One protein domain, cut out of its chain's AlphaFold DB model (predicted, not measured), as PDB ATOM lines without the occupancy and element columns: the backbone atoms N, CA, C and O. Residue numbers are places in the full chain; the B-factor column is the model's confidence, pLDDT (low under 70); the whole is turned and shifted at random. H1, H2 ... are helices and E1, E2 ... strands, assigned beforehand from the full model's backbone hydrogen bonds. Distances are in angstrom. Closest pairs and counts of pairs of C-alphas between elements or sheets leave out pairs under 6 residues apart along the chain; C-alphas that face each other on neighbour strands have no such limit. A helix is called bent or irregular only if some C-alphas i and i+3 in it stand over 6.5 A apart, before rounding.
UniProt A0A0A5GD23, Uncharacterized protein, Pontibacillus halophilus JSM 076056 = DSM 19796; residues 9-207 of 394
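What this domain is: This is residues 9 to 207 of the 394 residues of an uncharacterized protein of Pontibacillus halophilus JSM 076056 = DSM 19796 (UniProt A0A0A5GD23). This is an elongated domain with a four-stranded sheet at one end, H2 over its edge strand E3, and a group of helices at the other, where H4 lies between H5 and H8 while H6 and H7 pack on H5. The small hairpin E6 and E7 lies between the two ends, and the short pair E5 and E8 lies beside H2. The printed part has 199 residues, with eight named helices and eight named strands in the order H1 E1 E2 H2 E3 E4 H3 H4 E5 E6 E7 E8 H5 H6 H7 H8, class mixed; the large sheet runs E1 E2 E4 E3, antiparallel. The whole is compact, with a radius of gyration of the C-alphas of 17.5 A, and spans 61 by 34 by 27 A.

Where its parts are: Find C-alpha 16 at (107.273, 240.845, 243.880), where E1, residues 16 to 20, begins. The sheet goes on with E2, residues 23 to 29, 19.4 A long, E4, 61 to 67, 19.2 A, and E3, 52 to 57, 16.9 A. The shorter strands are E5, 105 to 107, E6, 114 to 116, E7, 122 to 124, and E8, 127 to 129. Among the helices, H1 is 9 to 13, H2 38 to 46, H3 75 to 78, H4 83 to 98, 22.5 A, H5 140 to 155, 22.0 A, H6 161 to 167 and H7 175 to 181. H8, 186 to 206, runs 30.4 A to C-alpha 206 at (66.608, 235.663, 269.454).

How they stand to each other: Look at N 18 and O 25, 2.9 A apart and within hydrogen-bond range in the hairpin E1 and E2; also within this range are N 26 and O 64, 3.0 A, across the antiparallel neighbours E2 and E4, and N 54 and O 65, 2.9 A, across the antiparallel neighbours E3 and E4. H2 is on this sheet over E3, at a height over the sheet of 8.6 A; E2, H2, E3 form a split strand-helix-strand unit, two strands running the same way with E4 between them, its crossover right-handed. H1 only grazes the sheet. N 106 and O 128, 2.9 A, pair E5 with E8; N 123 and O 115, 2.8 A, pair E7 with E6. The closest C-alphas of H3 and E6, Phe 75 and Val 115, are 6.6 A apart. H4, H5 and H8 form a bundle, helices side by side: H4 touches H5 at Ala 90 and Val 151, C-alphas 5.3 A apart, and H8 at Tyr 91 and Leu 193, 5.9 A. H5 touches H6 at Ala 149 and Tyr 164, C-alphas 4.9 A apart, and H7 at Arg 148 and Val 181, 5.2 A. Every O i to N i+4 pair is within hydrogen-bond range in H1, H4, H5, H6, H7 and H8; irregular H2, with C-alphas 40 and 43 7.6 A apart, has 1 of 5, beside 5 of 6 O i to N i+3 pairs, and H3 is too short for such a pair.

The domain as a whole: The C-alphas farthest apart, Glu 59 and Ser 206, are 62.5 A apart. The printed part has no cut and no long link. Residues 205 to 207 have pLDDT under 70.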
ATOM      1  N   LEU A   9     100.212 245.718 248.065       95.62
ATOM      2  CA  LEU A   9     101.405 245.415 248.842       95.62
ATOM      3  C   LEU A   9     102.664 245.451 247.972       95.62
ATOM      4  O   LEU A   9     103.668 246.009 248.400       95.62
ATOM      5  N   GLU A  10     102.602 244.925 246.749       95.56
ATOM      6  CA  GLU A  10     103.703 245.003 245.781       95.56
ATOM      7  C   GLU A  10     104.036 246.453 245.403       95.56
ATOM      8  O   GLU A  10     105.209 246.815 245.317       95.56
ATOM      9  N   GLU A  11     103.019 247.308 245.238       94.25
ATOM     10  CA  GLU A  11     103.195 248.747 245.009       94.25
ATOM     11  C   GLU A  11     103.873 249.439 246.198       94.25
ATOM     12  O   GLU A  11     104.801 250.217 245.997       94.25
ATOM     13  N   GLN A  12     103.433 249.167 247.432       94.19
ATOM     14  CA  GLN A  12     103.988 249.811 248.630       94.19
ATOM     15  C   GLN A  12     105.411 249.350 248.964       94.19
ATOM     16  O   GLN A  12     106.178 250.102 249.565       94.19
ATOM     17  N   LEU A  13     105.751 248.106 248.631       94.25
ATOM     18  CA  LEU A  13     107.042 247.505 248.963       94.25
ATOM     19  C   LEU A  13     108.062 247.572 247.822       94.25
ATOM     20  O   LEU A  13     109.228 247.260 248.051       94.25
ATOM     21  N   GLU A  14     107.624 247.924 246.610       93.44
ATOM     22  CA  GLU A  14     108.387 247.758 245.366       93.44
ATOM     23  C   GLU A  14     108.980 246.343 245.207       93.44
ATOM     24  O   GLU A  14     110.091 246.160 244.702       93.44
ATOM     25  N   ALA A  15     108.213 245.341 245.642       93.88
ATOM     26  CA  ALA A  15     108.601 243.937 245.707       93.88
ATOM     27  C   ALA A  15     107.652 243.066 244.879       93.88
ATOM     28  O   ALA A  15     106.517 243.459 244.620       93.88
ATOM     29  N   GLU A  16     108.111 241.876 244.501       94.44
ATOM     30  CA  GLU A  16     107.273 240.845 243.880       94.44
ATOM     31  C   GLU A  16     106.853 239.817 244.933       94.44
ATOM     32  O   GLU A  16     107.668 239.400 245.767       94.44
ATOM     33  N   ILE A  17     105.581 239.413 244.913       94.88
ATOM     34  CA  ILE A  17     105.044 238.430 245.854       94.88
ATOM     35  C   ILE A  17     104.659 237.163 245.101       94.88
ATOM     36  O   ILE A  17     103.673 237.116 244.370       94.88
ATOM     37  N   HIS A  18     105.411 236.095 245.353       93.94
ATOM     38  CA  HIS A  18     105.183 234.787 244.746       93.94
ATOM     39  C   HIS A  18     104.498 233.855 245.746       93.94
ATOM     40  O   HIS A  18     104.946 233.712 246.886       93.94
ATOM     41  N   GLU A  19     103.411 233.205 245.330       91.56
ATOM     42  CA  GLU A  19     102.669 232.243 246.151       91.56
ATOM     43  C   GLU A  19     102.679 230.861 245.490       91.56
ATOM     44  O   GLU A  19     102.081 230.649 244.436       91.56
ATOM     45  N   GLU A  20     103.329 229.897 246.145       89.94
ATOM     46  CA  GLU A  20     103.395 228.504 245.706       89.94
ATOM     47  C   GLU A  20     102.940 227.568 246.830       89.94
ATOM     48  O   GLU A  20     103.636 227.339 247.822       89.94
ATOM     49  N   ALA A  21     101.750 226.984 246.665       85.94
ATOM     50  CA  ALA A  21     101.128 226.064 247.618       85.94
ATOM     51  C   ALA A  21     100.993 226.633 249.047       85.94
ATOM     52  O   ALA A  21     100.000 227.281 249.359       85.94
ATOM     53  N   SER A  22     101.946 226.337 249.931       89.75
ATOM     54  CA  SER A  22     101.973 226.798 251.328       89.75
ATOM     55  C   SER A  22     103.140 227.742 251.617       89.75
ATOM     56  O   SER A  22     103.461 227.989 252.780       89.75
ATOM     57  N   VAL A  23     103.820 228.208 250.572       95.12
ATOM     58  CA  VAL A  23     104.993 229.070 250.659       95.12
ATOM     59  C   VAL A  23     104.671 230.408 250.008       95.12
ATOM     60  O   VAL A  23     104.167 230.452 248.888       95.12
ATOM     61  N   ILE A  24     104.944 231.492 250.732       96.00
ATOM     62  CA  ILE A  24     104.792 232.863 250.241       96.00
ATOM     63  C   ILE A  24     106.155 233.535 250.298       96.00
ATOM     64  O   ILE A  24     106.749 233.645 251.374       96.00
ATOM     65  N   THR A  25     106.638 234.000 249.155       96.50
ATOM     66  CA  THR A  25     107.960 234.603 249.017       96.50
ATOM     67  C   THR A  25     107.817 236.066 248.647       96.50
ATOM     68  O   THR A  25     107.219 236.393 247.627       96.50
ATOM     69  N   PHE A  26     108.393 236.938 249.470       96.38
ATOM     70  CA  PHE A  26     108.574 238.350 249.151       96.38
ATOM     71  C   PHE A  26     109.966 238.517 248.558       96.38
ATOM     72  O   PHE A  26     110.946 238.184 249.229       96.38
ATOM     73  N   GLN A  27     110.052 238.998 247.323       95.62
ATOM     74  CA  GLN A  27     111.309 239.190 246.613       95.62
ATOM     75  C   GLN A  27     111.542 240.677 246.350       95.62
ATOM     76  O   GLN A  27     110.748 241.345 245.690       95.62
ATOM     77  N   PHE A  28     112.647 241.189 246.881       94.81
ATOM     78  CA  PHE A  28     113.077 242.574 246.749       94.81
ATOM     79  C   PHE A  28     114.325 242.632 245.877       94.81
ATOM     80  O   PHE A  28     115.209 241.789 246.011       94.81
ATOM     81  N   GLN A  29     114.441 243.651 245.031       93.06
ATOM     82  CA  GLN A  29     115.711 243.951 244.367       93.06
ATOM     83  C   GLN A  29     116.663 244.573 245.391       93.06
ATOM     84  O   GLN A  29     116.273 245.502 246.100       93.06
ATOM     85  N   GLN A  30     117.898 244.080 245.472       87.75
ATOM     86  CA  GLN A  30     118.864 244.530 246.476       87.75
ATOM     87  C   GLN A  30     119.144 246.036 246.367       87.75
ATOM     88  O   GLN A  30     119.227 246.719 247.380       87.75
ATOM     89  N   GLU A  31     119.179 246.583 245.148       87.38
ATOM     90  CA  GLU A  31     119.356 248.023 244.894       87.38
ATOM     91  C   GLU A  31     118.203 248.907 245.406       87.38
ATOM     92  O   GLU A  31     118.375 250.114 245.572       87.38
ATOM     93  N   LYS A  32     117.023 248.321 245.648       88.25
ATOM     94  CA  LYS A  32     115.826 249.029 246.125       88.25
ATOM     95  C   LYS A  32     115.636 248.948 247.630       88.25
ATOM     96  O   LYS A  32     114.790 249.657 248.166       88.25
ATOM     97  N   VAL A  33     116.395 248.098 248.319       90.56
ATOM     98  CA  VAL A  33     116.368 247.994 249.780       90.56
ATOM     99  C   VAL A  33     117.587 248.678 250.389       90.56
ATOM    100  O   VAL A  33     118.636 248.775 249.768       90.56
ATOM    101  N   LYS A  34     117.444 249.184 251.616       89.31
ATOM    102  CA  LYS A  34     118.513 249.896 252.338       89.31
ATOM    103  C   LYS A  34     119.330 248.970 253.252       89.31
ATOM    104  O   LYS A  34     120.097 249.444 254.076       89.31
ATOM    105  N   MET A  35     119.089 247.665 253.159       86.88
ATOM    106  CA  MET A  35     119.670 246.651 254.030       86.88
ATOM    107  C   MET A  35     121.084 246.303 253.565       86.88
ATOM    108  O   MET A  35     121.251 245.835 252.437       86.88
ATOM    109  N   ASP A  36     122.066 246.456 254.453       84.44
ATOM    110  CA  ASP A  36     123.459 246.090 254.188       84.44
ATOM    111  C   ASP A  36     123.760 244.669 254.697       84.44
ATOM    112  O   ASP A  36     124.446 243.893 254.027       84.44
ATOM    113  N   GLU A  37     123.210 244.303 255.861       87.69
ATOM    114  CA  GLU A  37     123.450 243.019 256.532       87.69
ATOM    115  C   GLU A  37     122.146 242.262 256.870       87.69
ATOM    116  O   GLU A  37     121.123 242.839 257.249       87.69
ATOM    117  N   LEU A  38     122.176 240.924 256.799       87.31
ATOM    118  CA  LEU A  38     121.019 240.058 257.108       87.31
ATOM    119  C   LEU A  38     120.576 240.143 258.582       87.31
ATOM    120  O   LEU A  38     119.421 239.863 258.922       87.31
ATOM    121  N   GLU A  39     121.494 240.506 259.470       87.75
ATOM    122  CA  GLU A  39     121.301 240.698 260.902       87.75
ATOM    123  C   GLU A  39     120.277 241.807 261.193       87.75
ATOM    124  O   GLU A  39     119.520 241.731 262.170       87.75
ATOM    125  N   GLU A  40     120.177 242.801 260.309       88.00
ATOM    126  CA  GLU A  40     119.242 243.916 260.441       88.00
ATOM    127  C   GLU A  40     117.781 243.460 260.403       88.00
ATOM    128  O   GLU A  40     116.925 244.037 261.077       88.00
ATOM    129  N   VAL A  41     117.490 242.373 259.687       90.00
ATOM    130  CA  VAL A  41     116.139 241.817 259.517       90.00
ATOM    131  C   VAL A  41     115.918 240.526 260.308       90.00
ATOM    132  O   VAL A  41     114.830 239.949 260.269       90.00
ATOM    133  N   HIS A  42     116.901 240.079 261.097       87.12
ATOM    134  CA  HIS A  42     116.835 238.801 261.826       87.12
ATOM    135  C   HIS A  42     115.643 238.697 262.776       87.12
ATOM    136  O   HIS A  42     115.059 237.627 262.912       87.12
ATOM    137  N   VAL A  43     115.204 239.825 263.343       88.00
ATOM    138  CA  VAL A  43     114.022 239.893 264.224       88.00
ATOM    139  C   VAL A  43     112.746 239.397 263.562       88.00
ATOM    140  O   VAL A  43     111.835 238.948 264.251       88.00
ATOM    141  N   LEU A  44     112.662 239.471 262.230       90.69
ATOM    142  CA  LEU A  44     111.495 239.001 261.500       90.69
ATOM    143  C   LEU A  44     111.326 237.490 261.661       90.69
ATOM    144  O   LEU A  44     110.186 237.026 261.643       90.69
ATOM    145  N   ARG A  45     112.423 236.741 261.863       87.81
ATOM    146  CA  ARG A  45     112.420 235.280 262.052       87.81
ATOM    147  C   ARG A  45     111.724 234.852 263.342       87.81
ATOM    148  O   ARG A  45     111.113 233.789 263.362       87.81
ATOM    149  N   ASP A  46     111.779 235.688 264.375       86.25
ATOM    150  CA  ASP A  46     111.190 235.393 265.685       86.25
ATOM    151  C   ASP A  46     109.697 235.758 265.761       86.25
ATOM    152  O   ASP A  46     108.983 235.338 266.676       86.25
ATOM    153  N   LEU A  47     109.197 236.535 264.794       87.88
ATOM    154  CA  LEU A  47     107.787 236.910 264.719       87.88
ATOM    155  C   LEU A  47     106.940 235.740 264.225       87.88
ATOM    156  O   LEU A  47     107.137 235.259 263.108       87.88
ATOM    157  N   HIS A  48     105.910 235.408 265.001       89.81
ATOM    158  CA  HIS A  48     104.939 234.347 264.712       89.81
ATOM    159  C   HIS A  48     105.615 232.978 264.523       89.81
ATOM    160  O   HIS A  48     105.667 232.481 263.401       89.81
ATOM    161  N   PRO A  49     106.067 232.306 265.603       88.12
ATOM    162  CA  PRO A  49     106.862 231.067 265.533       88.12
ATOM    163  C   PRO A  49     106.233 229.906 264.741       88.12
ATOM    164  O   PRO A  49     106.914 228.948 264.376       88.12
ATOM    165  N   HIS A  50     104.923 229.960 264.499       90.38
ATOM    166  CA  HIS A  50     104.188 228.972 263.711       90.38
ATOM    167  C   HIS A  50     104.338 229.157 262.192       90.38
ATOM    168  O   HIS A  50     104.071 228.212 261.453       90.38
ATOM    169  N   ILE A  51     104.770 230.333 261.732       93.75
ATOM    170  CA  ILE A  51     105.062 230.640 260.329       93.75
ATOM    171  C   ILE A  51     106.583 230.679 260.198       93.75
ATOM    172  O   ILE A  51     107.228 231.635 260.627       93.75
ATOM    173  N   LYS A  52     107.179 229.619 259.642       93.19
ATOM    174  CA  LYS A  52     108.642 229.562 259.515       93.19
ATOM    175  C   LYS A  52     109.096 230.561 258.462       93.19
ATOM    176  O   LYS A  52     108.565 230.555 257.354       93.19
ATOM    177  N   LYS A  53     110.093 231.372 258.806       94.81
ATOM    178  CA  LYS A  53     110.647 232.405 257.932       94.81
ATOM    179  C   LYS A  53     112.094 232.112 257.590       94.81
ATOM    180  O   LYS A  53     112.919 231.931 258.487       94.81
ATOM    181  N   THR A  54     112.400 232.121 256.301       93.56
ATOM    182  CA  THR A  54     113.763 231.995 255.791       93.56
ATOM    183  C   THR A  54     114.099 233.253 255.009       93.56
ATOM    184  O   THR A  54     113.425 233.577 254.040       93.56
ATOM    185  N   ILE A  55     115.142 233.959 255.441       93.12
ATOM    186  CA  ILE A  55     115.627 235.174 254.777       93.12
ATOM    187  C   ILE A  55     116.936 234.825 254.084       93.12
ATOM    188  O   ILE A  55     117.840 234.309 254.753       93.12
ATOM    189  N   LYS A  56     117.016 235.090 252.780       92.44
ATOM    190  CA  LYS A  56     118.199 234.881 251.942       92.44
ATOM    191  C   LYS A  56     118.549 236.202 251.253       92.44
ATOM    192  O   LYS A  56     117.658 236.902 250.785       92.44
ATOM    193  N   MET A  57     119.837 236.514 251.198       89.31
ATOM    194  CA  MET A  57     120.391 237.649 250.458       89.31
ATOM    195  C   MET A  57     121.283 237.072 249.361       89.31
ATOM    196  O   MET A  57     122.230 236.344 249.669       89.31
ATOM    197  N   GLY A  58     120.882 237.281 248.109       86.75
ATOM    198  CA  GLY A  58     121.625 236.930 246.903       86.75
ATOM    199  C   GLY A  58     122.567 238.055 246.474       86.75
ATOM    200  O   GLY A  58     122.894 238.925 247.276       86.75
ATOM    201  N   GLU A  59     123.027 238.014 245.219       84.38
ATOM    202  CA  GLU A  59     123.853 239.085 244.628       84.38
ATOM    203  C   GLU A  59     123.015 240.286 244.157       84.38
ATOM    204  O   GLU A  59     123.480 241.419 244.248       84.38
ATOM    205  N   ASP A  60     121.791 240.031 243.678       88.94
ATOM    206  CA  ASP A  60     120.902 241.047 243.095       88.94
ATOM    207  C   ASP A  60     119.551 241.160 243.827       88.94
ATOM    208  O   ASP A  60     118.791 242.108 243.603       88.94
ATOM    209  N   ASP A  61     119.214 240.201 244.696       92.06
ATOM    210  CA  ASP A  61     117.905 240.105 245.335       92.06
ATOM    211  C   ASP A  61     117.949 239.702 246.815       92.06
ATOM    212  O   ASP A  61     118.860 239.047 247.320       92.06
ATOM    213  N   VAL A  62     116.908 240.105 247.538       93.00
ATOM    214  CA  VAL A  62     116.640 239.691 248.914       93.00
ATOM    215  C   VAL A  62     115.298 238.980 248.923       93.00
ATOM    216  O   VAL A  62     114.287 239.555 248.524       93.00
ATOM    217  N   SER A  63     115.270 237.735 249.397       93.88
ATOM    218  CA  SER A  63     114.045 236.936 249.475       93.88
ATOM    219  C   SER A  63     113.679 236.587 250.914       93.88
ATOM    220  O   SER A  63     114.515 236.157 251.717       93.88
ATOM    221  N   ILE A  64     112.397 236.758 251.238       95.12
ATOM    222  CA  ILE A  64     111.801 236.397 252.526       95.12
ATOM    223  C   ILE A  64     110.709 235.363 252.279       95.12
ATOM    224  O   ILE A  64     109.590 235.678 251.872       95.12
ATOM    225  N   GLU A  65     111.052 234.113 252.547       95.88
ATOM    226  CA  GLU A  65     110.199 232.949 252.344       95.88
ATOM    227  C   GLU A  65     109.426 232.628 253.629       95.88
ATOM    228  O   GLU A  65     110.023 232.440 254.693       95.88
ATOM    229  N   HIS A  66     108.101 232.539 253.528       96.44
ATOM    230  CA  HIS A  66     107.183 232.213 254.616       96.44
ATOM    231  C   HIS A  66     106.541 230.854 254.364       96.44
ATOM    232  O   HIS A  66     105.721 230.711 253.460       96.44
ATOM    233  N   VAL A  67     106.848 229.865 255.201       95.94
ATOM    234  CA  VAL A  67     106.170 228.564 255.177       95.94
ATOM    235  C   VAL A  67     104.956 228.635 256.097       95.94
ATOM    236  O   VAL A  67     105.073 228.569 257.326       95.94
ATOM    237  N   VAL A  68     103.784 228.789 255.488       95.06
ATOM    238  CA  VAL A  68     102.496 228.929 256.167       95.06
ATOM    239  C   VAL A  68     101.907 227.542 256.457       95.06
ATOM    240  O   VAL A  68     101.876 226.685 255.571       95.06
ATOM    241  N   PRO A  69     101.412 227.266 257.678       94.94
ATOM    242  CA  PRO A  69     100.753 225.994 257.963       94.94
ATOM    243  C   PRO A  69      99.510 225.775 257.088       94.94
ATOM    244  O   PRO A  69      98.693 226.675 256.934       94.94
ATOM    245  N   GLN A  70      99.284 224.546 256.608       91.62
ATOM    246  CA  GLN A  70      98.121 224.205 255.763       91.62
ATOM    247  C   GLN A  70      96.754 224.459 256.422       91.62
ATOM    248  O   GLN A  70      95.730 224.490 255.748       91.62
ATOM    249  N   SER A  71      96.714 224.580 257.750       92.88
ATOM    250  CA  SER A  71      95.497 224.900 258.495       92.88
ATOM    251  C   SER A  71      95.114 226.379 258.438       92.88
ATOM    252  O   SER A  71      94.040 226.721 258.933       92.88
ATOM    253  N   TYR A  72      95.986 227.237 257.906       95.19
ATOM    254  CA  TYR A  72      95.753 228.666 257.788       95.19
ATOM    255  C   TYR A  72      95.069 228.969 256.458       95.19
ATOM    256  O   TYR A  72      95.239 228.259 255.468       95.19
ATOM    257  N   VAL A  73      94.292 230.044 256.438       95.25
ATOM    258  CA  VAL A  73      93.506 230.464 255.282       95.25
ATOM    259  C   VAL A  73      93.840 231.900 254.889       95.25
ATOM    260  O   VAL A  73      94.270 232.709 255.713       95.25
ATOM    261  N   ARG A  74      93.650 232.224 253.607       94.19
ATOM    262  CA  ARG A  74      93.834 233.579 253.070       94.19
ATOM    263  C   ARG A  74      92.594 234.439 253.310       94.19
ATOM    264  O   ARG A  74      91.503 233.927 253.563       94.19
ATOM    265  N   PHE A  75      92.751 235.751 253.147       94.50
ATOM    266  CA  PHE A  75      91.689 236.747 253.327       94.50
ATOM    267  C   PHE A  75      90.376 236.397 252.599       94.50
ATOM    268  O   PHE A  75      89.297 236.485 253.177       94.50
ATOM    269  N   GLN A  76      90.465 235.901 251.360       93.38
ATOM    270  CA  GLN A  76      89.298 235.526 250.546       93.38
ATOM    271  C   GLN A  76      88.452 234.395 251.150       93.38
ATOM    272  O   GLN A  76      87.265 234.278 250.849       93.38
ATOM    273  N   HIS A  77      89.045 233.539 251.986       94.31
ATOM    274  CA  HIS A  77      88.302 232.511 252.707       94.31
ATOM    275  C   HIS A  77      87.504 233.124 253.858       94.31
ATOM    276  O   HIS A  77      86.328 232.819 254.005       94.31
ATOM    277  N   VAL A  78      88.112 234.056 254.602       96.31
ATOM    278  CA  VAL A  78      87.466 234.759 255.721       96.31
ATOM    279  C   VAL A  78      86.221 235.512 255.253       96.31
ATOM    280  O   VAL A  78      85.216 235.526 255.951       96.31
ATOM    281  N   LEU A  79      86.231 236.073 254.040       95.44
ATOM    282  CA  LEU A  79      85.056 236.743 253.465       95.44
ATOM    283  C   LEU A  79      83.841 235.822 253.263       95.44
ATOM    284  O   LEU A  79      82.719 236.318 253.170       95.44
ATOM    285  N   LYS A  80      84.047 234.502 253.199       95.12
ATOM    286  CA  LYS A  80      82.975 233.503 253.057       95.12
ATOM    287  C   LYS A  80      82.371 233.088 254.398       95.12
ATOM    288  O   LYS A  80      81.351 232.403 254.404       95.12
ATOM    289  N   GLU A  81      82.990 233.487 255.504       95.94
ATOM    290  CA  GLU A  81      82.521 233.176 256.849       95.94
ATOM    291  C   GLU A  81      81.282 233.995 257.230       95.94
ATOM    292  O   GLU A  81      80.940 235.022 256.620       95.94
ATOM    293  N   GLY A  82      80.610 233.534 258.285       94.50
ATOM    294  CA  GLY A  82      79.480 234.233 258.880       94.50
ATOM    295  C   GLY A  82      79.840 235.654 259.316       94.50
ATOM    296  O   GLY A  82      81.000 236.022 259.519       94.50
ATOM    297  N   GLU A  83      78.824 236.510 259.418       95.06
ATOM    298  CA  GLU A  83      79.041 237.923 259.731       95.06
ATOM    299  C   GLU A  83      79.718 238.124 261.096       95.06
ATOM    300  O   GLU A  83      80.593 238.977 261.247       95.06
ATOM    301  N   LYS A  84      79.361 237.288 262.073       95.00
ATOM    302  CA  LYS A  84      79.946 237.301 263.412       95.00
ATOM    303  C   LYS A  84      81.416 236.904 263.388       95.00
ATOM    304  O   LYS A  84      82.238 237.586 263.995       95.00
ATOM    305  N   GLU A  85      81.761 235.841 262.674       96.44
ATOM    306  CA  GLU A  85      83.130 235.364 262.496       96.44
ATOM    307  C   GLU A  85      84.000 236.436 261.830       96.44
ATOM    308  O   GLU A  85      85.105 236.725 262.302       96.44
ATOM    309  N   ARG A  86      83.480 237.105 260.794       97.56
ATOM    310  CA  ARG A  86      84.159 238.226 260.129       97.56
ATOM    311  C   ARG A  86      84.353 239.420 261.064       97.56
ATOM    312  O   ARG A  86      85.457 239.958 261.130       97.56
ATOM    313  N   ALA A  87      83.335 239.789 261.843       97.69
ATOM    314  CA  ALA A  87      83.431 240.863 262.835       97.69
ATOM    315  C   ALA A  87      84.448 240.546 263.947       97.69
ATOM    316  O   ALA A  87      85.257 241.399 264.310       97.69
ATOM    317  N   MET A  88      84.481 239.304 264.441       97.69
ATOM    318  CA  MET A  88      85.489 238.855 265.411       97.69
ATOM    319  C   MET A  88      86.906 238.867 264.827       97.69
ATOM    320  O   MET A  88      87.852 239.245 265.519       97.69
ATOM    321  N   SER A  89      87.058 238.478 263.562       98.00
ATOM    322  CA  SER A  89      88.343 238.516 262.851       98.00
ATOM    323  C   SER A  89      88.845 239.953 262.700       98.00
ATOM    324  O   SER A  89      90.004 240.238 263.000       98.00
ATOM    325  N   ALA A  90      87.956 240.873 262.318       98.19
ATOM    326  CA  ALA A  90      88.248 242.298 262.237       98.19
ATOM    327  C   ALA A  90      88.637 242.883 263.605       98.19
ATOM    328  O   ALA A  90      89.615 243.617 263.705       98.19
ATOM    329  N   TYR A  91      87.940 242.505 264.680       98.25
ATOM    330  CA  TYR A  91      88.298 242.928 266.037       98.25
ATOM    331  C   TYR A  91      89.716 242.474 266.410       98.25
ATOM    332  O   TYR A  91      90.531 243.268 266.878       98.25
ATOM    333  N   ARG A  92      90.052 241.206 266.143       97.50
ATOM    334  CA  ARG A  92      91.391 240.665 266.425       97.50
ATOM    335  C   ARG A  92      92.478 241.334 265.593       97.50
ATOM    336  O   ARG A  92      93.561 241.551 266.121       97.50
ATOM    337  N   LEU A  93      92.186 241.683 264.340       97.38
ATOM    338  CA  LEU A  93      93.084 242.463 263.489       97.38
ATOM    339  C   LEU A  93      93.430 243.796 264.149       97.38
ATOM    340  O   LEU A  93      94.606 244.103 264.318       97.38
ATOM    341  N   VAL A  94      92.417 244.557 264.571       97.62
ATOM    342  CA  VAL A  94      92.643 245.863 265.198       97.62
ATOM    343  C   VAL A  94      93.466 245.716 266.480       97.62
ATOM    344  O   VAL A  94      94.415 246.470 266.669       97.62
ATOM    345  N   LYS A  95      93.182 244.707 267.320       95.81
ATOM    346  CA  LYS A  95      93.979 244.437 268.534       95.81
ATOM    347  C   LYS A  95      95.427 244.041 268.231       95.81
ATOM    348  O   LYS A  95      96.317 244.458 268.965       95.81
ATOM    349  N   GLU A  96      95.669 243.245 267.191       93.06
ATOM    350  CA  GLU A  96      97.020 242.821 266.791       93.06
ATOM    351  C   GLU A  96      97.844 244.011 266.271       93.06
ATOM    352  O   GLU A  96      99.009 244.163 266.638       93.06
ATOM    353  N   VAL A  97      97.229 244.893 265.477       93.62
ATOM    354  CA  VAL A  97      97.878 246.098 264.934       93.62
ATOM    355  C   VAL A  97      98.129 247.141 266.027       93.62
ATOM    356  O   VAL A  97      99.242 247.652 266.147       93.62
ATOM    357  N   GLU A  98      97.129 247.424 266.865       92.69
ATOM    358  CA  GLU A  98      97.241 248.355 267.998       92.69
ATOM    359  C   GLU A  98      98.276 247.877 269.030       92.69
ATOM    360  O   GLU A  98      99.062 248.671 269.548       92.69
ATOM    361  N   GLY A  99      98.298 246.571 269.316       86.12
ATOM    362  CA  GLY A  99      99.190 245.955 270.297       86.12
ATOM    363  C   GLY A  99     100.652 245.845 269.855       86.12
ATOM    364  O   GLY A  99     101.504 245.453 270.660       86.12
ATOM    365  N   HIS A 100     100.975 246.185 268.603       86.31
ATOM    366  CA  HIS A 100     102.331 246.069 268.083       86.31
ATOM    367  C   HIS A 100     103.283 247.106 268.710       86.31
ATOM    368  O   HIS A 100     103.281 248.297 268.384       86.31
ATOM    369  N   SER A 101     104.139 246.630 269.618       79.00
ATOM    370  CA  SER A 101     105.010 247.464 270.461       79.00
ATOM    371  C   SER A 101     106.469 247.547 269.992       79.00
ATOM    372  O   SER A 101     107.233 248.374 270.503       79.00
ATOM    373  N   ILE A 102     106.878 246.737 269.008       86.12
ATOM    374  CA  ILE A 102     108.267 246.690 268.535       86.12
ATOM    375  C   ILE A 102     108.538 247.903 267.638       86.12
ATOM    376  O   ILE A 102     108.188 247.928 266.467       86.12
ATOM    377  N   ARG A 103     109.199 248.929 268.183       85.31
ATOM    378  CA  ARG A 103     109.376 250.235 267.510       85.31
ATOM    379  C   ARG A 103     110.092 250.195 266.160       85.31
ATOM    380  O   ARG A 103     109.845 251.070 265.346       85.31
ATOM    381  N   ARG A 104     111.006 249.244 265.962       91.50
ATOM    382  CA  ARG A 104     111.785 249.094 264.719       91.50
ATOM    383  C   ARG A 104     111.032 248.361 263.610       91.50
ATOM    384  O   ARG A 104     111.582 248.226 262.524       91.50
ATOM    385  N   LEU A 105     109.854 247.825 263.922       93.81
ATOM    386  CA  LEU A 105     109.019 247.085 262.996       93.81
ATOM    387  C   LEU A 105     107.808 247.922 262.617       93.81
ATOM    388  O   LEU A 105     107.132 248.498 263.473       93.81
ATOM    389  N   HIS A 106     107.556 247.991 261.320       94.88
ATOM    390  CA  HIS A 106     106.528 248.838 260.740       94.88
ATOM    391  C   HIS A 106     105.492 247.935 260.064       94.88
ATOM    392  O   HIS A 106     105.769 247.374 259.001       94.88
ATOM    393  N   PRO A 107     104.335 247.696 260.704       94.88
ATOM    394  CA  PRO A 107     103.290 246.879 260.105       94.88
ATOM    395  C   PRO A 107     102.696 247.586 258.883       94.88
ATOM    396  O   PRO A 107     102.582 248.807 258.866       94.88
ATOM    397  N   ILE A 108     102.280 246.790 257.903       95.81
ATOM    398  CA  ILE A 108     101.499 247.216 256.740       95.81
ATOM    399  C   ILE A 108     100.275 246.312 256.642       95.81
ATOM    400  O   ILE A 108     100.403 245.085 256.679       95.81
ATOM    401  N   VAL A 109      99.084 246.899 256.573       97.06
ATOM    402  CA  VAL A 109      97.823 246.156 256.617       97.06
ATOM    403  C   VAL A 109      97.235 246.067 255.214       97.06
ATOM    404  O   VAL A 109      96.810 247.051 254.619       97.06
ATOM    405  N   SER A 110      97.178 244.855 254.672       96.94
ATOM    406  CA  SER A 110      96.556 244.588 253.376       96.94
ATOM    407  C   SER A 110      96.057 243.140 253.304       96.94
ATOM    408  O   SER A 110      96.532 242.292 254.065       96.94
ATOM    409  N   PRO A 111      95.118 242.817 252.394       96.25
ATOM    410  CA  PRO A 111      94.643 241.446 252.210       96.25
ATOM    411  C   PRO A 111      95.759 240.441 251.895       96.25
ATOM    412  O   PRO A 111      95.697 239.297 252.343       96.25
ATOM    413  N   GLU A 112      96.770 240.856 251.127       94.75
ATOM    414  CA  GLU A 112      97.882 239.995 250.699       94.75
ATOM    415  C   GLU A 112      98.884 239.732 251.820       94.75
ATOM    416  O   GLU A 112      99.434 238.630 251.904       94.75
ATOM    417  N   ASN A 113      99.070 240.706 252.719       96.38
ATOM    418  CA  ASN A 113     100.023 240.596 253.818       96.38
ATOM    419  C   ASN A 113      99.531 239.687 254.955       96.38
ATOM    420  O   ASN A 113     100.103 239.690 256.043       96.38
ATOM    421  N   MET A 114      98.428 238.963 254.762       94.62
ATOM    422  CA  MET A 114      97.705 238.332 255.854       94.62
ATOM    423  C   MET A 114      97.364 236.872 255.609       94.62
ATOM    424  O   MET A 114      96.968 236.436 254.523       94.62
ATOM    425  N   VAL A 115      97.461 236.122 256.701       96.12
ATOM    426  CA  VAL A 115      96.946 234.763 256.837       96.12
ATOM    427  C   VAL A 115      96.187 234.646 258.149       96.12
ATOM    428  O   VAL A 115      96.429 235.396 259.095       96.12
ATOM    429  N   PHE A 116      95.250 233.711 258.203       96.75
ATOM    430  CA  PHE A 116      94.364 233.526 259.343       96.75
ATOM    431  C   PHE A 116      94.449 232.087 259.826       96.75
ATOM    432  O   PHE A 116      94.397 231.171 259.010       96.75
ATOM    433  N   ASP A 117      94.573 231.866 261.133       95.69
ATOM    434  CA  ASP A 117      94.497 230.507 261.681       95.69
ATOM    435  C   ASP A 117      93.056 229.960 261.671       95.69
ATOM    436  O   ASP A 117      92.109 230.630 261.258       95.69
ATOM    437  N   ARG A 118      92.860 228.734 262.173       93.19
ATOM    438  CA  ARG A 118      91.523 228.119 262.297       93.19
ATOM    439  C   ARG A 118      90.555 228.893 263.184       93.19
ATOM    440  O   ARG A 118      89.350 228.716 263.060       93.19
ATOM    441  N   GLY A 119      91.065 229.694 264.114       94.50
ATOM    442  CA  GLY A 119      90.241 230.577 264.922       94.50
ATOM    443  C   GLY A 119      89.854 231.850 264.177       94.50
ATOM    444  O   GLY A 119      89.113 232.642 264.748       94.50
ATOM    445  N   LEU A 120      90.355 232.068 262.959       95.94
ATOM    446  CA  LEU A 120      90.331 233.329 262.228       95.94
ATOM    447  C   LEU A 120      91.092 234.449 262.956       95.94
ATOM    448  O   LEU A 120      90.742 235.626 262.876       95.94
ATOM    449  N   LYS A 121      92.141 234.099 263.715       96.00
ATOM    450  CA  LYS A 121      93.090 235.102 264.203       96.00
ATOM    451  C   LYS A 121      94.022 235.507 263.047       96.00
ATOM    452  O   LYS A 121      94.614 234.617 262.438       96.00
ATOM    453  N   PRO A 122      94.163 236.811 262.756       96.06
ATOM    454  CA  PRO A 122      95.055 237.302 261.714       96.06
ATOM    455  C   PRO A 122      96.528 237.276 262.133       96.06
ATOM    456  O   PRO A 122      96.855 237.549 263.288       96.06
ATOM    457  N   TYR A 123      97.402 237.043 261.158       95.56
ATOM    458  CA  TYR A 123      98.854 237.171 261.265       95.56
ATOM    459  C   TYR A 123      99.379 237.934 260.049       95.56
ATOM    460  O   TYR A 123      99.058 237.579 258.912       95.56
ATOM    461  N   LEU A 124     100.188 238.965 260.298       95.19
ATOM    462  CA  LEU A 124     100.910 239.686 259.251       95.19
ATOM    463  C   LEU A 124     102.160 238.900 258.853       95.19
ATOM    464  O   LEU A 124     102.898 238.412 259.718       95.19
ATOM    465  N   LEU A 125     102.391 238.775 257.551       95.25
ATOM    466  CA  LEU A 125     103.546 238.070 257.002       95.25
ATOM    467  C   LEU A 125     104.780 238.980 257.038       95.25
ATOM    468  O   LEU A 125     105.758 238.684 257.729       95.25
ATOM    469  N   HIS A 126     104.674 240.129 256.378       95.38
ATOM    470  CA  HIS A 126     105.715 241.132 256.219       95.38
ATOM    471  C   HIS A 126     105.579 242.288 257.212       95.38
ATOM    472  O   HIS A 126     104.479 242.766 257.505       95.38
ATOM    473  N   TYR A 127     106.730 242.765 257.678       95.12
ATOM    474  CA  TYR A 127     106.885 243.999 258.438       95.12
ATOM    475  C   TYR A 127     108.065 244.763 257.843       95.12
ATOM    476  O   TYR A 127     109.120 244.176 257.598       95.12
ATOM    477  N   GLY A 128     107.910 246.074 257.686       95.12
ATOM    478  CA  GLY A 128     109.041 246.951 257.429       95.12
ATOM    479  C   GLY A 128     110.002 246.945 258.609       95.12
ATOM    480  O   GLY A 128     109.601 246.743 259.760       95.12
ATOM    481  N   VAL A 129     111.277 247.163 258.324       95.00
ATOM    482  CA  VAL A 129     112.339 247.264 259.319       95.00
ATOM    483  C   VAL A 129     112.990 248.621 259.151       95.00
ATOM    484  O   VAL A 129     113.435 248.967 258.057       95.00
ATOM    485  N   LYS A 130     113.035 249.392 260.239       93.06
ATOM    486  CA  LYS A 130     113.569 250.754 260.240       93.06
ATOM    487  C   LYS A 130     114.930 250.833 259.539       93.06
ATOM    488  O   LYS A 130     115.864 250.181 259.984       93.06
ATOM    489  N   GLU A 131     115.009 251.675 258.508       90.00
ATOM    490  CA  GLU A 131     116.183 251.888 257.641       90.00
ATOM    491  C   GLU A 131     116.743 250.659 256.903       90.00
ATOM    492  O   GLU A 131     117.745 250.808 256.225       90.00
ATOM    493  N   SER A 132     116.090 249.495 256.939       92.44
ATOM    494  CA  SER A 132     116.588 248.282 256.265       92.44
ATOM    495  C   SER A 132     115.613 247.783 255.199       92.44
ATOM    496  O   SER A 132     115.986 247.560 254.048       92.44
ATOM    497  N   LEU A 133     114.330 247.659 255.554       94.50
ATOM    498  CA  LEU A 133     113.311 247.018 254.724       94.50
ATOM    499  C   LEU A 133     112.026 247.864 254.683       94.50
ATOM    500  O   LEU A 133     111.578 248.313 255.742       94.50
ATOM    501  N   PRO A 134     111.405 248.084 253.512       94.06
ATOM    502  CA  PRO A 134     110.219 248.925 253.415       94.06
ATOM    503  C   PRO A 134     109.007 248.287 254.124       94.06
ATOM    504  O   PRO A 134     108.888 247.061 254.128       94.06
ATOM    505  N   PRO A 135     108.087 249.079 254.707       94.56
ATOM    506  CA  PRO A 135     108.198 250.524 254.909       94.56
ATOM    507  C   PRO A 135     109.286 250.893 255.938       94.56
ATOM    508  O   PRO A 135     109.324 250.375 257.055       94.56
ATOM    509  N   TYR A 136     110.174 251.822 255.567       92.62
ATOM    510  CA  TYR A 136     111.345 252.200 256.379       92.62
ATOM    511  C   TYR A 136     111.008 253.055 257.593       92.62
ATOM    512  O   TYR A 136     111.815 253.149 258.515       92.62
ATOM    513  N   GLU A 137     109.827 253.663 257.602       90.81
ATOM    514  CA  GLU A 137     109.338 254.524 258.669       90.81
ATOM    515  C   GLU A 137     107.939 254.094 259.102       90.81
ATOM    516  O   GLU A 137     107.188 253.466 258.355       90.81
ATOM    517  N   ARG A 138     107.594 254.436 260.344       88.81
ATOM    518  CA  ARG A 138     106.274 254.165 260.898       88.81
ATOM    519  C   ARG A 138     105.339 255.326 260.593       88.81
ATOM    520  O   ARG A 138     105.427 256.364 261.247       88.81
ATOM    521  N   ASP A 139     104.384 255.094 259.704       93.00
ATOM    522  CA  ASP A 139     103.265 256.001 259.469       93.00
ATOM    523  C   ASP A 139     102.004 255.469 260.166       93.00
ATOM    524  O   ASP A 139     101.379 254.499 259.737       93.00
ATOM    525  N   ASN A 140     101.643 256.084 261.296       91.69
ATOM    526  CA  ASN A 140     100.457 255.674 262.051       91.69
ATOM    527  C   ASN A 140      99.146 256.108 261.381       91.69
ATOM    528  O   ASN A 140      98.120 255.475 261.634       91.69
ATOM    529  N   GLU A 141      99.157 257.175 260.578       93.75
ATOM    530  CA  GLU A 141      97.961 257.632 259.869       93.75
ATOM    531  C   GLU A 141      97.653 256.680 258.717       93.75
ATOM    532  O   GLU A 141      96.524 256.188 258.627       93.75
ATOM    533  N   GLN A 142      98.672 256.322 257.930       94.62
ATOM    534  CA  GLN A 142      98.554 255.318 256.876       94.62
ATOM    535  C   GLN A 142      98.154 253.955 257.447       94.62
ATOM    536  O   GLN A 142      97.212 253.336 256.956       94.62
ATOM    537  N   LEU A 143      98.788 253.512 258.538       95.94
ATOM    538  CA  LEU A 143      98.446 252.246 259.191       95.94
ATOM    539  C   LEU A 143      96.982 252.208 259.648       95.94
ATOM    540  O   LEU A 143      96.290 251.197 259.489       95.94
ATOM    541  N   LEU A 144      96.490 253.302 260.234       96.56
ATOM    542  CA  LEU A 144      95.092 253.407 260.630       96.56
ATOM    543  C   LEU A 144      94.174 253.400 259.403       96.56
ATOM    544  O   LEU A 144      93.133 252.746 259.431       96.56
ATOM    545  N   TYR A 145      94.562 254.079 258.326       96.44
ATOM    546  CA  TYR A 145      93.799 254.134 257.085       96.44
ATOM    547  C   TYR A 145      93.658 252.759 256.418       96.44
ATOM    548  O   TYR A 145      92.545 252.317 256.122       96.44
ATOM    549  N   GLU A 146      94.763 252.028 256.300       97.56
ATOM    550  CA  GLU A 146      94.799 250.639 255.844       97.56
ATOM    551  C   GLU A 146      93.944 249.725 256.727       97.56
ATOM    552  O   GLU A 146      93.151 248.915 256.236       97.56
ATOM    553  N   THR A 147      94.044 249.894 258.049       98.06
ATOM    554  CA  THR A 147      93.270 249.100 259.007       98.06
ATOM    555  C   THR A 147      91.772 249.345 258.844       98.06
ATOM    556  O   THR A 147      91.006 248.384 258.792       98.06
ATOM    557  N   ARG A 148      91.331 250.601 258.705       98.06
ATOM    558  CA  ARG A 148      89.920 250.939 258.447       98.06
ATOM    559  C   ARG A 148      89.419 250.287 257.165       98.06
ATOM    560  O   ARG A 148      88.353 249.674 257.179       98.06
ATOM    561  N   ALA A 149      90.184 250.390 256.079       98.06
ATOM    562  CA  ALA A 149      89.801 249.833 254.786       98.06
ATOM    563  C   ALA A 149      89.670 248.304 254.839       98.06
ATOM    564  O   ALA A 149      88.704 247.739 254.320       98.06
ATOM    565  N   LEU A 150      90.600 247.622 255.517       98.12
ATOM    566  CA  LEU A 150      90.553 246.168 255.648       98.12
ATOM    567  C   LEU A 150      89.434 245.700 256.586       98.12
ATOM    568  O   LEU A 150      88.735 244.733 256.278       98.12
ATOM    569  N   VAL A 151      89.217 246.404 257.700       98.38
ATOM    570  CA  VAL A 151      88.088 246.153 258.607       98.38
ATOM    571  C   VAL A 151      86.764 246.344 257.870       98.38
ATOM    572  O   VAL A 151      85.894 245.481 257.976       98.38
ATOM    573  N   ALA A 152      86.619 247.410 257.078       98.06
ATOM    574  CA  ALA A 152      85.422 247.662 256.280       98.06
ATOM    575  C   ALA A 152      85.179 246.536 255.264       98.06
ATOM    576  O   ALA A 152      84.062 246.028 255.176       98.06
ATOM    577  N   ALA A 153      86.227 246.069 254.577       97.69
ATOM    578  CA  ALA A 153      86.140 244.927 253.669       97.69
ATOM    579  C   ALA A 153      85.723 243.621 254.379       97.69
ATOM    580  O   ALA A 153      85.013 242.808 253.790       97.69
ATOM    581  N   LEU A 154      86.109 243.423 255.647       97.38
ATOM    582  CA  LEU A 154      85.703 242.259 256.444       97.38
ATOM    583  C   LEU A 154      84.242 242.341 256.895       97.38
ATOM    584  O   LEU A 154      83.493 241.377 256.718       97.38
ATOM    585  N   VAL A 155      83.825 243.462 257.489       97.06
ATOM    586  CA  VAL A 155      82.493 243.580 258.113       97.06
ATOM    587  C   VAL A 155      81.396 243.972 257.126       97.06
ATOM    588  O   VAL A 155      80.239 243.613 257.321       97.06
ATOM    589  N   ALA A 156      81.751 244.642 256.030       95.69
ATOM    590  CA  ALA A 156      80.840 245.085 254.982       95.69
ATOM    591  C   ALA A 156      81.434 244.778 253.588       95.69
ATOM    592  O   ALA A 156      81.910 245.680 252.899       95.69
ATOM    593  N   PRO A 157      81.378 243.517 253.119       93.44
ATOM    594  CA  PRO A 157      82.098 243.031 251.937       93.44
ATOM    595  C   PRO A 157      81.427 243.443 250.611       93.44
ATOM    596  O   PRO A 157      81.468 242.711 249.628       93.44
ATOM    597  N   ALA A 158      80.765 244.602 250.583       94.88
ATOM    598  CA  ALA A 158      80.153 245.170 249.384       94.88
ATOM    599  C   ALA A 158      81.196 245.745 248.410       94.88
ATOM    600  O   ALA A 158      80.945 245.806 247.208       94.88
ATOM    601  N   TYR A 159      82.354 246.147 248.934       96.25
ATOM    602  CA  TYR A 159      83.454 246.746 248.189       96.25
ATOM    603  C   TYR A 159      84.781 246.090 248.579       96.25
ATOM    604  O   TYR A 159      84.926 245.552 249.681       96.25
ATOM    605  N   SER A 160      85.753 246.113 247.667       95.81
ATOM    606  CA  SER A 160      87.091 245.576 247.913       95.81
ATOM    607  C   SER A 160      87.895 246.463 248.867       95.81
ATOM    608  O   SER A 160      87.582 247.638 249.067       95.81
ATOM    609  N   PHE A 161      88.984 245.918 249.414       96.69
ATOM    610  CA  PHE A 161      89.947 246.682 250.211       96.69
ATOM    611  C   PHE A 161      90.401 247.961 249.494       96.69
ATOM    612  O   PHE A 161      90.336 249.036 250.078       96.69
ATOM    613  N   ILE A 162      90.774 247.871 248.211       96.19
ATOM    614  CA  ILE A 162      91.234 249.029 247.429       96.19
ATOM    615  C   ILE A 162      90.129 250.059 247.230       96.19
ATOM    616  O   ILE A 162      90.388 251.259 247.273       96.19
ATOM    617  N   GLN A 163      88.889 249.610 247.047       96.56
ATOM    618  CA  GLN A 163      87.756 250.516 246.919       96.56
ATOM    619  C   GLN A 163      87.511 251.298 248.211       96.56
ATOM    620  O   GLN A 163      87.353 252.516 248.158       96.56
ATOM    621  N   TYR A 164      87.565 250.632 249.366       97.12
ATOM    622  CA  TYR A 164      87.518 251.317 250.657       97.12
ATOM    623  C   TYR A 164      88.734 252.223 250.886       97.12
ATOM    624  O   TYR A 164      88.584 253.325 251.400       97.12
ATOM    625  N   LEU A 165      89.925 251.799 250.468       95.50
ATOM    626  CA  LEU A 165      91.157 252.560 250.659       95.50
ATOM    627  C   LEU A 165      91.258 253.791 249.749       95.50
ATOM    628  O   LEU A 165      91.925 254.750 250.101       95.50
ATOM    629  N   ARG A 166      90.669 253.796 248.551       94.25
ATOM    630  CA  ARG A 166      90.860 254.904 247.592       94.25
ATOM    631  C   ARG A 166      89.593 255.712 247.329       94.25
ATOM    632  O   ARG A 166      89.699 256.868 246.937       94.25
ATOM    633  N   PHE A 167      88.409 255.133 247.530       93.44
ATOM    634  CA  PHE A 167      87.166 255.698 246.996       93.44
ATOM    635  C   PHE A 167      86.022 255.812 248.010       93.44
ATOM    636  O   PHE A 167      84.921 256.184 247.601       93.44
ATOM    637  N   TYR A 168      86.245 255.548 249.307       92.31
ATOM    638  CA  TYR A 168      85.160 255.467 250.301       92.31
ATOM    639  C   TYR A 168      84.246 256.705 250.356       92.31
ATOM    640  O   TYR A 168      83.051 256.541 250.570       92.31
ATOM    641  N   GLU A 169      84.762 257.910 250.082       91.19
ATOM    642  CA  GLU A 169      83.988 259.165 250.069       91.19
ATOM    643  C   GLU A 169      82.904 259.217 248.976       91.19
ATOM    644  O   GLU A 169      81.912 259.930 249.106       91.19
ATOM    645  N   THR A 170      83.082 258.458 247.890       92.88
ATOM    646  CA  THR A 170      82.160 258.426 246.735       92.88
ATOM    647  C   THR A 170      81.284 257.176 246.694       92.88
ATOM    648  O   THR A 170      80.320 257.108 245.927       92.88
ATOM    649  N   LEU A 171      81.617 256.170 247.506       93.88
ATOM    650  CA  LEU A 171      80.891 254.908 247.558       93.88
ATOM    651  C   LEU A 171      79.601 255.054 248.366       93.88
ATOM    652  O   LEU A 171      79.509 255.806 249.334       93.88
ATOM    653  N   LYS A 172      78.589 254.265 248.001       95.06
ATOM    654  CA  LYS A 172      77.351 254.176 248.776       95.06
ATOM    655  C   LYS A 172      77.545 253.193 249.928       95.06
ATOM    656  O   LYS A 172      77.282 251.999 249.789       95.06
ATOM    657  N   LEU A 173      78.025 253.703 251.054       94.62
ATOM    658  CA  LEU A 173      78.348 252.898 252.229       94.62
ATOM    659  C   LEU A 173      77.107 252.526 253.047       94.62
ATOM    660  O   LEU A 173      76.109 253.243 253.065       94.62
ATOM    661  N   SER A 174      77.180 251.385 253.734       96.00
ATOM    662  CA  SER A 174      76.255 251.066 254.824       96.00
ATOM    663  C   SER A 174      76.629 251.851 256.082       96.00
ATOM    664  O   SER A 174      77.787 252.234 256.246       96.00
ATOM    665  N   ASP A 175      75.689 252.009 257.015       96.06
ATOM    666  CA  ASP A 175      75.933 252.719 258.279       96.06
ATOM    667  C   ASP A 175      77.140 252.158 259.052       96.06
ATOM    668  O   ASP A 175      77.917 252.907 259.641       96.06
ATOM    669  N   LEU A 176      77.322 250.829 259.044       96.25
ATOM    670  CA  LEU A 176      78.470 250.180 259.681       96.25
ATOM    671  C   LEU A 176      79.777 250.504 258.948       96.25
ATOM    672  O   LEU A 176      80.758 250.866 259.593       96.25
ATOM    673  N   ALA A 177      79.792 250.385 257.616       96.88
ATOM    674  CA  ALA A 177      80.979 250.677 256.816       96.88
ATOM    675  C   ALA A 177      81.399 252.144 256.963       96.88
ATOM    676  O   ALA A 177      82.581 252.411 257.147       96.88
ATOM    677  N   GLN A 178      80.433 253.070 256.963       97.12
ATOM    678  CA  GLN A 178      80.676 254.495 257.168       97.12
ATOM    679  C   GLN A 178      81.316 254.769 258.535       97.12
ATOM    680  O   GLN A 178      82.370 255.398 258.606       97.12
ATOM    681  N   LYS A 179      80.747 254.218 259.617       97.50
ATOM    682  CA  LYS A 179      81.325 254.344 260.967       97.50
ATOM    683  C   LYS A 179      82.766 253.834 261.029       97.50
ATOM    684  O   LYS A 179      83.600 254.460 261.675       97.50
ATOM    685  N   VAL A 180      83.059 252.712 260.366       98.00
ATOM    686  CA  VAL A 180      84.406 252.122 260.329       98.00
ATOM    687  C   VAL A 180      85.397 253.022 259.589       98.00
ATOM    688  O   VAL A 180      86.467 253.301 260.127       98.00
ATOM    689  N   VAL A 181      85.075 253.489 258.378       96.69
ATOM    690  CA  VAL A 181      86.018 254.299 257.579       96.69
ATOM    691  C   VAL A 181      86.247 255.701 258.157       96.69
ATOM    692  O   VAL A 181      87.319 256.271 257.970       96.69
ATOM    693  N   GLU A 182      85.296 256.233 258.928       95.94
ATOM    694  CA  GLU A 182      85.408 257.537 259.600       95.94
ATOM    695  C   GLU A 182      86.071 257.466 260.998       95.94
ATOM    696  O   GLU A 182      86.353 258.502 261.610       95.94
ATOM    697  N   ALA A 183      86.344 256.267 261.525       97.12
ATOM    698  CA  ALA A 183      86.821 256.063 262.897       97.12
ATOM    699  C   ALA A 183      88.225 256.640 263.145       97.12
ATOM    700  O   ALA A 183      89.227 256.104 262.684       97.12
ATOM    701  N   LYS A 184      88.353 257.689 263.958       96.38
ATOM    702  CA  LYS A 184      89.592 258.477 264.110       96.38
ATOM    703  C   LYS A 184      90.734 257.772 264.840       96.38
ATOM    704  O   LYS A 184      91.865 258.229 264.737       96.38
ATOM    705  N   THR A 185      90.466 256.688 265.564       97.19
ATOM    706  CA  THR A 185      91.470 255.952 266.350       97.19
ATOM    707  C   THR A 185      91.205 254.445 266.327       97.19
ATOM    708  O   THR A 185      90.082 254.013 266.066       97.19
ATOM    709  N   PHE A 186      92.218 253.635 266.660       96.75
ATOM    710  CA  PHE A 186      92.044 252.188 266.854       96.75
ATOM    711  C   PHE A 186      91.022 251.870 267.951       96.75
ATOM    712  O   PHE A 186      90.194 250.983 267.771       96.75
ATOM    713  N   GLN A 187      90.998 252.657 269.030       96.88
ATOM    714  CA  GLN A 187      90.006 252.519 270.096       96.88
ATOM    715  C   GLN A 187      88.568 252.717 269.587       96.88
ATOM    716  O   GLN A 187      87.685 251.938 269.933       96.88
ATOM    717  N   GLN A 188      88.331 253.694 268.703       97.75
ATOM    718  CA  GLN A 188      87.010 253.873 268.084       97.75
ATOM    719  C   GLN A 188      86.633 252.685 267.189       97.75
ATOM    720  O   GLN A 188      85.487 252.242 267.216       97.75
ATOM    721  N   LEU A 189      87.583 252.134 266.424       97.31
ATOM    722  CA  LEU A 189      87.349 250.915 265.640       97.31
ATOM    723  C   LEU A 189      86.983 249.725 266.533       97.31
ATOM    724  O   LEU A 189      86.055 248.984 266.211       97.31
ATOM    725  N   ILE A 190      87.685 249.557 267.655       98.06
ATOM    726  CA  ILE A 190      87.409 248.512 268.645       98.06
ATOM    727  C   ILE A 190      85.981 248.644 269.175       98.06
ATOM    728  O   ILE A 190      85.230 247.678 269.105       98.06
ATOM    729  N   GLU A 191      85.578 249.838 269.611       97.94
ATOM    730  CA  GLU A 191      84.230 250.092 270.136       97.94
ATOM    731  C   GLU A 191      83.134 249.816 269.095       97.94
ATOM    732  O   GLU A 191      82.104 249.217 269.408       97.94
ATOM    733  N   ILE A 192      83.343 250.207 267.832       98.31
ATOM    734  CA  ILE A 192      82.401 249.912 266.739       98.31
ATOM    735  C   ILE A 192      82.242 248.396 266.556       98.31
ATOM    736  O   ILE A 192      81.122 247.901 266.403       98.31
ATOM    737  N   LEU A 193      83.352 247.655 266.573       98.12
ATOM    738  CA  LEU A 193      83.357 246.209 266.364       98.12
ATOM    739  C   LEU A 193      82.782 245.445 267.559       98.12
ATOM    740  O   LEU A 193      82.036 244.493 267.350       98.12
ATOM    741  N   GLU A 194      83.070 245.866 268.790       97.62
ATOM    742  CA  GLU A 194      82.489 245.282 270.004       97.62
ATOM    743  C   GLU A 194      80.967 245.413 270.009       97.62
ATOM    744  O   GLU A 194      80.270 244.412 270.186       97.62
ATOM    745  N   ASN A 195      80.454 246.612 269.711       97.44
ATOM    746  CA  ASN A 195      79.017 246.839 269.578       97.44
ATOM    747  C   ASN A 195      78.410 245.946 268.485       97.44
ATOM    748  O   ASN A 195      77.404 245.281 268.723       97.44
ATOM    749  N   ARG A 196      79.056 245.840 267.311       96.62
ATOM    750  CA  ARG A 196      78.562 244.974 266.227       96.62
ATOM    751  C   ARG A 196      78.543 243.496 266.621       96.62
ATOM    752  O   ARG A 196      77.599 242.787 266.278       96.62
ATOM    753  N   ILE A 197      79.579 243.016 267.306       96.69
ATOM    754  CA  ILE A 197      79.661 241.625 267.771       96.69
ATOM    755  C   ILE A 197      78.550 241.339 268.785       96.69
ATOM    756  O   ILE A 197      77.959 240.258 268.742       96.69
ATOM    757  N   GLU A 198      78.253 242.282 269.678       95.50
ATOM    758  CA  GLU A 198      77.195 242.123 270.673       95.50
ATOM    759  C   GLU A 198      75.797 242.138 270.040       95.50
ATOM    760  O   GLU A 198      74.992 241.251 270.330       95.50
ATOM    761  N   ASP A 199      75.544 243.032 269.079       93.69
ATOM    762  CA  ASP A 199      74.304 243.038 268.291       93.69
ATOM    763  C   ASP A 199      74.073 241.684 267.597       93.69
ATOM    764  O   ASP A 199      72.977 241.120 267.642       93.69
ATOM    765  N   LEU A 200      75.121 241.124 266.982       93.62
ATOM    766  CA  LEU A 200      75.053 239.828 266.302       93.62
ATOM    767  C   LEU A 200      74.789 238.674 267.281       93.62
ATOM    768  O   LEU A 200      74.017 237.768 266.969       93.62
ATOM    769  N   ARG A 201      75.369 238.711 268.490       90.69
ATOM    770  CA  ARG A 201      75.077 237.724 269.546       90.69
ATOM    771  C   ARG A 201      73.623 237.790 270.004       90.69
ATOM    772  O   ARG A 201      72.994 236.747 270.180       90.69
ATOM    773  N   GLN A 202      73.078 238.993 270.180       88.19
ATOM    774  CA  GLN A 202      71.680 239.171 270.576       88.19
ATOM    775  C   GLN A 202      70.722 238.679 269.489       88.19
ATOM    776  O   GLN A 202      69.756 237.969 269.798       88.19
ATOM    777  N   GLN A 203      71.021 238.968 268.218       84.38
ATOM    778  CA  GLN A 203      70.269 238.434 267.083       84.38
ATOM    779  C   GLN A 203      70.280 236.902 267.085       84.38
ATOM    780  O   GLN A 203      69.213 236.293 267.081       84.38
ATOM    781  N   GLU A 204      71.447 236.264 267.195       77.25
ATOM    782  CA  GLU A 204      71.549 234.800 267.280       77.25
ATOM    783  C   GLU A 204      70.750 234.207 268.448       77.25
ATOM    784  O   GLU A 204      70.086 233.188 268.276       77.25
ATOM    785  N   SER A 205      70.761 234.849 269.621       68.81
ATOM    786  CA  SER A 205      69.995 234.379 270.785       68.81
ATOM    787  C   SER A 205      68.474 234.494 270.604       68.81
ATOM    788  O   SER A 205      67.719 233.712 271.184       68.81
ATOM    789  N   SER A 206      68.025 235.432 269.762       61.53
ATOM    790  CA  SER A 206      66.608 235.663 269.454       61.53
ATOM    791  C   SER A 206      66.068 234.666 268.423       61.53
ATOM    792  O   SER A 206      64.883 234.328 268.434       61.53
ATOM    793  N   TYR A 207      66.937 234.139 267.555       56.56
ATOM    794  CA  TYR A 207      66.609 233.058 266.633       56.56
ATOM    795  C   TYR A 207      66.998 231.716 267.256       56.56
ATOM    796  O   TYR A 207      68.056 231.161 266.967       56.56
TER     797      TYR A 207